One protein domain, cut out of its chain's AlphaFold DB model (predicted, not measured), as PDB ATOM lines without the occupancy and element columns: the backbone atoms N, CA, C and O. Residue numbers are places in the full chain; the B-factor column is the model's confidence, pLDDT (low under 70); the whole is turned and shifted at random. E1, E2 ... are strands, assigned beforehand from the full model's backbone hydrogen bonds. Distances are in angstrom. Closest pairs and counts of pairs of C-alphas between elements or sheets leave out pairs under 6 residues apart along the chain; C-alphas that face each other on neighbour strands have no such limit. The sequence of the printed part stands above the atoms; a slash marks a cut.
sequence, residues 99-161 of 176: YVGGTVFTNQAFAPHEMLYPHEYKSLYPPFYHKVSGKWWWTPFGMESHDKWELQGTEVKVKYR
ATOM      1  N   TYR A  99       3.283  45.790-177.055       61.59
ATOM      2  CA  TYR A  99       2.305  46.710-177.652       61.59
ATOM      3  C   TYR A  99       1.202  47.154-176.673       61.59
ATOM      4  O   TYR A  99       0.494  48.113-176.957       61.59
ATOM      5  N   VAL A 100       1.050  46.478-175.528       56.25
ATOM      6  CA  VAL A 100       0.070  46.821-174.479       56.25
ATOM      7  C   VAL A 100       0.549  47.999-173.617       56.25
ATOM      8  O   VAL A 100      -0.246  48.600-172.901       56.25
ATOM      9  N   GLY A 101       1.824  48.390-173.730       53.84
ATOM     10  CA  GLY A 101       2.400  49.512-172.994       53.84
ATOM     11  C   GLY A 101       2.809  49.147-171.563       53.84
ATOM     12  O   GLY A 101       2.118  48.429-170.842       53.84
ATOM     13  N   GLY A 102       3.976  49.645-171.153       56.31
ATOM     14  CA  GLY A 102       4.449  49.601-169.771       56.31
ATOM     15  C   GLY A 102       4.001  50.837-169.009       56.31
ATOM     16  O   GLY A 102       4.198  51.944-169.497       56.31
ATOM     17  N   THR A 103       3.422  50.670-167.819       53.94
ATOM     18  CA  THR A 103       3.122  51.805-166.934       53.94
ATOM     19  C   THR A 103       4.007  51.704-165.703       53.94
ATOM     20  O   THR A 103       3.955  50.727-164.957       53.94
ATOM     21  N   VAL A 104       4.851  52.715-165.512       54.09
ATOM     22  CA  VAL A 104       5.728  52.843-164.349       54.09
ATOM     23  C   VAL A 104       4.938  53.549-163.255       54.09
ATOM     24  O   VAL A 104       4.647  54.739-163.366       54.09
ATOM     25  N   PHE A 105       4.576  52.818-162.201       54.97
ATOM     26  CA  PHE A 105       3.889  53.397-161.050       54.97
ATOM     27  C   PHE A 105       4.909  54.028-160.115       54.97
ATOM     28  O   PHE A 105       5.618  53.348-159.371       54.97
ATOM     29  N   THR A 106       4.983  55.350-160.169       56.81
ATOM     30  CA  THR A 106       5.697  56.150-159.189       56.81
ATOM     31  C   THR A 106       4.837  56.213-157.932       56.81
ATOM     32  O   THR A 106       3.751  56.791-157.934       56.81
ATOM     33  N   ASN A 107       5.272  55.564-156.847       60.03
ATOM     34  CA  ASN A 107       4.613  55.758-155.559       60.03
ATOM     35  C   ASN A 107       4.702  57.256-155.227       60.03
ATOM     36  O   ASN A 107       5.802  57.811-155.167       60.03
ATOM     37  N   GLN A 108       3.558  57.920-155.084       59.75
ATOM     38  CA  GLN A 108       3.492  59.295-154.600       59.75
ATOM     39  C   GLN A 108       3.754  59.213-153.094       59.75
ATOM     40  O   GLN A 108       2.827  59.132-152.292       59.75
ATOM     41  N   ALA A 109       5.029  59.109-152.708       60.19
ATOM     42  CA  ALA A 109       5.412  59.214-151.312       60.19
ATOM     43  C   ALA A 109       5.089  60.645-150.874       60.19
ATOM     44  O   ALA A 109       5.761  61.582-151.301       60.19
ATOM     45  N   PHE A 110       4.024  60.807-150.085       61.75
ATOM     46  CA  PHE A 110       3.664  62.091-149.492       61.75
ATOM     47  C   PHE A 110       4.887  62.702-148.822       61.75
ATOM     48  O   PHE A 110       5.647  62.004-148.134       61.75
ATOM     49  N   ALA A 111       5.079  64.004-149.005       63.91
ATOM     50  CA  ALA A 111       6.133  64.682-148.277       63.91
ATOM     51  C   ALA A 111       5.841  64.566-146.765       63.91
ATOM     52  O   ALA A 111       4.674  64.572-146.365       63.91
ATOM     53  N   PRO A 112       6.857  64.489-145.886       64.44
ATOM     54  CA  PRO A 112       6.635  64.271-144.453       64.44
ATOM     55  C   PRO A 112       5.658  65.265-143.802       64.44
ATOM     56  O   PRO A 112       4.967  64.925-142.846       64.44
ATOM     57  N   HIS A 113       5.567  66.486-144.336       68.94
ATOM     58  CA  HIS A 113       4.645  67.514-143.856       68.94
ATOM     59  C   HIS A 113       3.183  67.293-144.287       68.94
ATOM     60  O   HIS A 113       2.273  67.747-143.597       68.94
ATOM     61  N   GLU A 114       2.929  66.564-145.375       65.62
ATOM     62  CA  GLU A 114       1.581  66.217-145.850       65.62
ATOM     63  C   GLU A 114       0.949  65.095-145.006       65.62
ATOM     64  O   GLU A 114      -0.273  64.956-144.959       65.62
ATOM     65  N   MET A 115       1.764  64.347-144.251       68.38
ATOM     66  CA  MET A 115       1.292  63.312-143.327       68.38
ATOM     67  C   MET A 115       0.674  63.849-142.023       68.38
ATOM     68  O   MET A 115       0.091  63.075-141.264       68.38
ATOM     69  N   LEU A 116       0.789  65.150-141.737       72.00
ATOM     70  CA  LEU A 116       0.370  65.741-140.457       72.00
ATOM     71  C   LEU A 116      -1.144  65.981-140.336       72.00
ATOM     72  O   LEU A 116      -1.656  66.138-139.226       72.00
ATOM     73  N   TYR A 117      -1.873  65.999-141.452       73.94
ATOM     74  CA  TYR A 117      -3.312  66.276-141.477       73.94
ATOM     75  C   TYR A 117      -4.128  65.026-141.824       73.94
ATOM     76  O   TYR A 117      -3.608  64.114-142.464       73.94
ATOM     77  N   PRO A 118      -5.413  64.947-141.431       81.56
ATOM     78  CA  PRO A 118      -6.298  63.880-141.886       81.56
ATOM     79  C   PRO A 118      -6.380  63.861-143.412       81.56
ATOM     80  O   PRO A 118      -6.873  64.806-144.025       81.56
ATOM     81  N   HIS A 119      -5.916  62.776-144.021       75.69
ATOM     82  CA  HIS A 119      -5.976  62.569-145.461       75.69
ATOM     83  C   HIS A 119      -6.381  61.124-145.771       75.69
ATOM     84  O   HIS A 119      -6.134  60.191-144.996       75.69
ATOM     85  N   GLU A 120      -7.053  60.953-146.907       82.19
ATOM     86  CA  GLU A 120      -7.348  59.649-147.492       82.19
ATOM     87  C   GLU A 120      -6.484  59.485-148.739       82.19
ATOM     88  O   GLU A 120      -6.476  60.358-149.605       82.19
ATOM     89  N   TYR A 121      -5.780  58.363-148.842       78.88
ATOM     90  CA  TYR A 121      -5.020  58.020-150.037       78.88
ATOM     91  C   TYR A 121      -5.479  56.685-150.605       78.88
ATOM     92  O   TYR A 121      -5.749  55.734-149.867       78.88
ATOM     93  N   LYS A 122      -5.556  56.631-151.934       81.19
ATOM     94  CA  LYS A 122      -5.885  55.443-152.711       81.19
ATOM     95  C   LYS A 122      -4.713  55.148-153.639       81.19
ATOM     96  O   LYS A 122      -4.412  55.942-154.525       81.19
ATOM     97  N   SER A 123      -4.071  54.006-153.423       76.06
ATOM     98  CA  SER A 123      -3.005  53.473-154.277       76.06
ATOM     99  C   SER A 123      -3.442  52.162-154.901       76.06
ATOM    100  O   SER A 123      -4.189  51.396-154.299       76.06
ATOM    101  N   LEU A 124      -2.941  51.893-156.103       77.81
ATOM    102  CA  LEU A 124      -3.011  50.582-156.728       77.81
ATOM    103  C   LEU A 124      -1.590  50.015-156.735       77.81
ATOM    104  O   LEU A 124      -0.693  50.617-157.322       77.81
ATOM    105  N   TYR A 125      -1.385  48.882-156.074       74.62
ATOM    106  CA  TYR A 125      -0.117  48.168-156.040       74.62
ATOM    107  C   TYR A 125      -0.130  46.976-157.008       74.62
ATOM    108  O   TYR A 125      -1.187  46.381-157.250       74.62
ATOM    109  N   PRO A 126       1.043  46.592-157.540       73.62
ATOM    110  CA  PRO A 126       1.195  45.364-158.310       73.62
ATOM    111  C   PRO A 126       0.737  44.117-157.524       73.62
ATOM    112  O   PRO A 126       0.735  44.138-156.288       73.62
ATOM    113  N   PRO A 127       0.404  43.007-158.209       71.19
ATOM    114  CA  PRO A 127       0.437  42.789-159.663       71.19
ATOM    115  C   PRO A 127      -0.753  43.434-160.393       71.19
ATOM    116  O   PRO A 127      -1.899  43.255-159.989       71.19
ATOM    117  N   PHE A 128      -0.493  44.156-161.491       70.62
ATOM    118  CA  PHE A 128      -1.560  44.740-162.311       70.62
ATOM    119  C   PHE A 128      -2.002  43.796-163.424       70.62
ATOM    120  O   PHE A 128      -1.176  43.178-164.099       70.62
ATOM    121  N   TYR A 129      -3.305  43.739-163.656       74.25
ATOM    122  CA  TYR A 129      -3.916  43.009-164.757       74.25
ATOM    123  C   TYR A 129      -5.013  43.858-165.394       74.25
ATOM    124  O   TYR A 129      -5.661  44.671-164.738       74.25
ATOM    125  N   HIS A 130      -5.232  43.673-166.692       80.69
ATOM    126  CA  HIS A 130      -6.344  44.309-167.384       80.69
ATOM    127  C   HIS A 130      -7.570  43.415-167.273       80.69
ATOM    128  O   HIS A 130      -7.560  42.264-167.709       80.69
ATOM    129  N   LYS A 131      -8.643  43.953-166.704       81.88
ATOM    130  CA  LYS A 131      -9.958  43.337-166.781       81.88
ATOM    131  C   LYS A 131     -10.644  43.860-168.036       81.88
ATOM    132  O   LYS A 131     -10.986  45.039-168.113       81.88
ATOM    133  N   VAL A 132     -10.844  42.976-169.007       85.19
ATOM    134  CA  VAL A 132     -11.606  43.283-170.220       85.19
ATOM    135  C   VAL A 132     -13.061  42.929-169.965       85.19
ATOM    136  O   VAL A 132     -13.390  41.782-169.668       85.19
ATOM    137  N   SER A 133     -13.935  43.926-170.038       89.88
ATOM    138  CA  SER A 133     -15.383  43.727-169.989       89.88
ATOM    139  C   SER A 133     -15.958  44.097-171.350       89.88
ATOM    140  O   SER A 133     -16.119  45.280-171.649       89.88
ATOM    141  N   GLY A 134     -16.226  43.084-172.171       92.56
ATOM    142  CA  GLY A 134     -16.818  43.241-173.497       92.56
ATOM    143  C   GLY A 134     -18.334  43.106-173.468       92.56
ATOM    144  O   GLY A 134     -18.881  42.254-172.760       92.56
ATOM    145  N   LYS A 135     -19.025  43.946-174.235       93.44
ATOM    146  CA  LYS A 135     -20.453  43.794-174.531       93.44
ATOM    147  C   LYS A 135     -20.657  43.801-176.033       93.44
ATOM    148  O   LYS A 135     -20.095  44.633-176.738       93.44
ATOM    149  N   TRP A 136     -21.512  42.903-176.495       93.31
ATOM    150  CA  TRP A 136     -21.929  42.846-177.885       93.31
ATOM    151  C   TRP A 136     -23.281  43.520-178.014       93.31
ATOM    152  O   TRP A 136     -24.227  43.167-177.308       93.31
ATOM    153  N   TRP A 137     -23.351  44.502-178.903       93.06
ATOM    154  CA  TRP A 137     -24.592  45.172-179.242       93.06
ATOM    155  C   TRP A 137     -24.968  44.779-180.659       93.06
ATOM    156  O   TRP A 137     -24.172  44.907-181.589       93.06
ATOM    157  N   TRP A 138     -26.187  44.270-180.805       91.94
ATOM    158  CA  TRP A 138     -26.749  43.987-182.112       91.94
ATOM    159  C   TRP A 138     -27.534  45.208-182.570       91.94
ATOM    160  O   TRP A 138     -28.589  45.530-182.019       91.94
ATOM    161  N   THR A 139     -26.982  45.922-183.543       91.56
ATOM    162  CA  THR A 139     -27.657  47.015-184.231       91.56
ATOM    163  C   THR A 139     -28.147  46.506-185.588       91.56
ATOM    164  O   THR A 139     -27.559  45.602-186.176       91.56
ATOM    165  N   PRO A 140     -29.226  47.071-186.150       91.81
ATOM    166  CA  PRO A 140     -29.701  46.668-187.478       91.81
ATOM    167  C   PRO A 140     -28.667  46.899-188.600       91.81
ATOM    168  O   PRO A 140     -28.844  46.398-189.705       91.81
ATOM    169  N   PHE A 141     -27.585  47.632-188.320       93.25
ATOM    170  CA  PHE A 141     -26.474  47.889-189.233       93.25
ATOM    171  C   PHE A 141     -25.277  46.945-189.034       93.25
ATOM    172  O   PHE A 141     -24.334  47.004-189.820       93.25
ATOM    173  N   GLY A 142     -25.291  46.081-188.014       93.00
ATOM    174  CA  GLY A 142     -24.196  45.155-187.753       93.00
ATOM    175  C   GLY A 142     -24.084  44.699-186.300       93.00
ATOM    176  O   GLY A 142     -24.926  44.967-185.449       93.00
ATOM    177  N   MET A 143     -23.012  43.965-186.020       92.00
ATOM    178  CA  MET A 143     -22.661  43.552-184.666       92.00
ATOM    179  C   MET A 143     -21.452  44.364-184.214       92.00
ATOM    180  O   MET A 143     -20.374  44.237-184.788       92.00
ATOM    181  N   GLU A 144     -21.644  45.206-183.204       91.56
ATOM    182  CA  GLU A 144     -20.591  46.065-182.665       91.56
ATOM    183  C   GLU A 144     -20.127  45.530-181.304       91.56
ATOM    184  O   GLU A 144     -20.925  45.394-180.367       91.56
ATOM    185  N   SER A 145     -18.830  45.235-181.175       92.12
ATOM    186  CA  SER A 145     -18.198  44.943-179.887       92.12
ATOM    187  C   SER A 145     -17.788  46.233-179.193       92.12
ATOM    188  O   SER A 145     -17.099  47.085-179.750       92.12
ATOM    189  N   HIS A 146     -18.203  46.363-177.940       90.44
ATOM    190  CA  HIS A 146     -17.804  47.446-177.061       90.44
ATOM    191  C   HIS A 146     -17.005  46.867-175.903       90.44
ATOM    192  O   HIS A 146     -17.577  46.349-174.938       90.44
ATOM    193  N   ASP A 147     -15.685  46.986-176.001       91.31
ATOM    194  CA  ASP A 147     -14.768  46.497-174.982       91.31
ATOM    195  C   ASP A 147     -14.315  47.633-174.074       91.31
ATOM    196  O   ASP A 147     -13.717  48.619-174.510       91.31
ATOM    197  N   LYS A 148     -14.581  47.479-172.777       86.62
ATOM    198  CA  LYS A 148     -14.049  48.358-171.740       86.62
ATOM    199  C   LYS A 148     -12.856  47.684-171.076       86.62
ATOM    200  O   LYS A 148     -12.988  46.608-170.492       86.62
ATOM    201  N   TRP A 149     -11.712  48.349-171.144       81.88
ATOM    202  CA  TRP A 149     -10.470  47.907-170.528       81.88
ATOM    203  C   TRP A 149     -10.280  48.670-169.221       81.88
ATOM    204  O   TRP A 149     -10.188  49.896-169.220       81.88
ATOM    205  N   GLU A 150     -10.259  47.953-168.101       81.69
ATOM    206  CA  GLU A 150     -10.010  48.535-166.782       81.69
ATOM    207  C   GLU A 150      -8.733  47.940-166.193       81.69
ATOM    208  O   GLU A 150      -8.592  46.719-166.105       81.69
ATOM    209  N   LEU A 151      -7.808  48.800-165.768       77.19
ATOM    210  CA  LEU A 151      -6.632  48.364-165.029       77.19
ATOM    211  C   LEU A 151      -7.038  48.003-163.598       77.19
ATOM    212  O   LEU A 151      -7.636  48.810-162.886       77.19
ATOM    213  N   GLN A 152      -6.712  46.785-163.190       80.69
ATOM    214  CA  GLN A 152      -6.993  46.228-161.873       80.69
ATOM    215  C   GLN A 152      -5.679  45.804-161.211       80.69
ATOM    216  O   GLN A 152      -4.678  45.553-161.881       80.69
ATOM    217  N   GLY A 153      -5.674  45.748-159.886       78.75
ATOM    218  CA  GLY A 153      -4.509  45.405-159.077       78.75
ATOM    219  C   GLY A 153      -4.863  45.415-157.595       78.75
ATOM    220  O   GLY A 153      -6.040  45.470-157.231       78.75
ATOM    221  N   THR A 154      -3.854  45.389-156.734       81.25
ATOM    222  CA  THR A 154      -4.058  45.438-155.284       81.25
ATOM    223  C   THR A 154      -4.362  46.872-154.862       81.25
ATOM    224  O   THR A 154      -3.456  47.683-154.693       81.25
ATOM    225  N   GLU A 155      -5.638  47.220-154.707       83.50
ATOM    226  CA  GLU A 155      -6.022  48.550-154.230       83.50
ATOM    227  C   GLU A 155      -5.833  48.664-152.712       83.50
ATOM    228  O   GLU A 155      -6.408  47.901-151.937       83.50
ATOM    229  N   VAL A 156      -5.060  49.658-152.280       79.50
ATOM    230  CA  VAL A 156      -4.868  50.004-150.874       79.50
ATOM    231  C   VAL A 156      -5.460  51.386-150.632       79.50
ATOM    232  O   VAL A 156      -5.004  52.392-151.182       79.50
ATOM    233  N   LYS A 157      -6.483  51.434-149.776       85.56
ATOM    234  CA  LYS A 157      -7.098  52.672-149.302       85.56
ATOM    235  C   LYS A 157      -6.686  52.926-147.856       85.56
ATOM    236  O   LYS A 157      -7.112  52.206-146.955       85.56
ATOM    237  N   VAL A 158      -5.888  53.965-147.627       79.75
ATOM    238  CA  VAL A 158      -5.446  54.369-146.287       79.75
ATOM    239  C   VAL A 158      -6.211  55.610-145.855       79.75
ATOM    240  O   VAL A 158      -6.323  56.575-146.608       79.75
ATOM    241  N   LYS A 159      -6.745  55.584-144.631       84.75
ATOM    242  CA  LYS A 159      -7.438  56.715-144.010       84.75
ATOM    243  C   LYS A 159      -6.737  57.084-142.711       84.75
ATOM    244  O   LYS A 159      -6.925  56.406-141.701       84.75
ATOM    245  N   TYR A 160      -5.975  58.170-142.730       78.12
ATOM    246  CA  TYR A 160      -5.359  58.709-141.524       78.12
ATOM    247  C   TYR A 160      -6.356  59.603-140.784       78.12
ATOM    248  O   TYR A 160      -7.028  60.447-141.380       78.12
ATOM    249  N   ARG A 161      -6.478  59.405-139.470       76.19
ATOM    250  CA  ARG A 161      -7.317  60.228-138.590       76.19
ATOM    251  C   ARG A 161      -6.435  60.840-137.510       76.19
ATOM    252  O   ARG A 161      -5.796  60.097-136.770       76.19
TER     253      ARG A 161
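This is residues 99 to 161 of the 176 residues of an uncharacterized protein of Planctomycetes bacterium (UniProt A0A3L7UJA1). One long, narrow hairpin of two strands, E1 and E2, is bent partway along its length, and its tight turn sticks out free at residues 138 to 143. The long stretch before it, residues 99 to 119, has no named element and leads into E1 at the open end of the hairpin. The printed part has 63 residues with no named helix and two named strands, E1 then E2, which make an antiparallel sheet of order E1 - E2, and the class is all strand. The whole is extended, with a radius of gyration of the C-alphas of 18.7 A, and it is a rod spanning 59 by 27 by 15 A.

E1, residues 120 to 139, and E2, residues 142 to 159, are antiparallel neighbours and form a hairpin, with 165 degrees between their directions. Near the open end, N 121 and O 158 are within hydrogen-bond range at 2.9 A. Near the turn, N 139 and O 142 are within range at 3.0 A. E1 bends by 91 degrees at residue 127, and E2 bends by 57 degrees at residue 154. By these bends, C-alphas 126, 127 and 128 each face C-alpha 153, at 5.8, 5.6 and 4.4 A.

E1 has 20 residues and measures 43.8 A from C-alpha 120 at (-7.348, 59.649, -147.492) to C-alpha 139 at (-27.657, 47.015, -184.231). E2 has 18 residues and measures 48.2 A, ending at C-alpha 159 at (-7.438, 56.715, -144.010).

The C-alphas of His 113 and Pro 140 are the two farthest apart, at 59.3 A. The printed part has no cut, and the link from E1 to E2 is tight, with 2 residues. The mean pLDDT of the printed part is 77.0, and residues 99 to 115 are under 70.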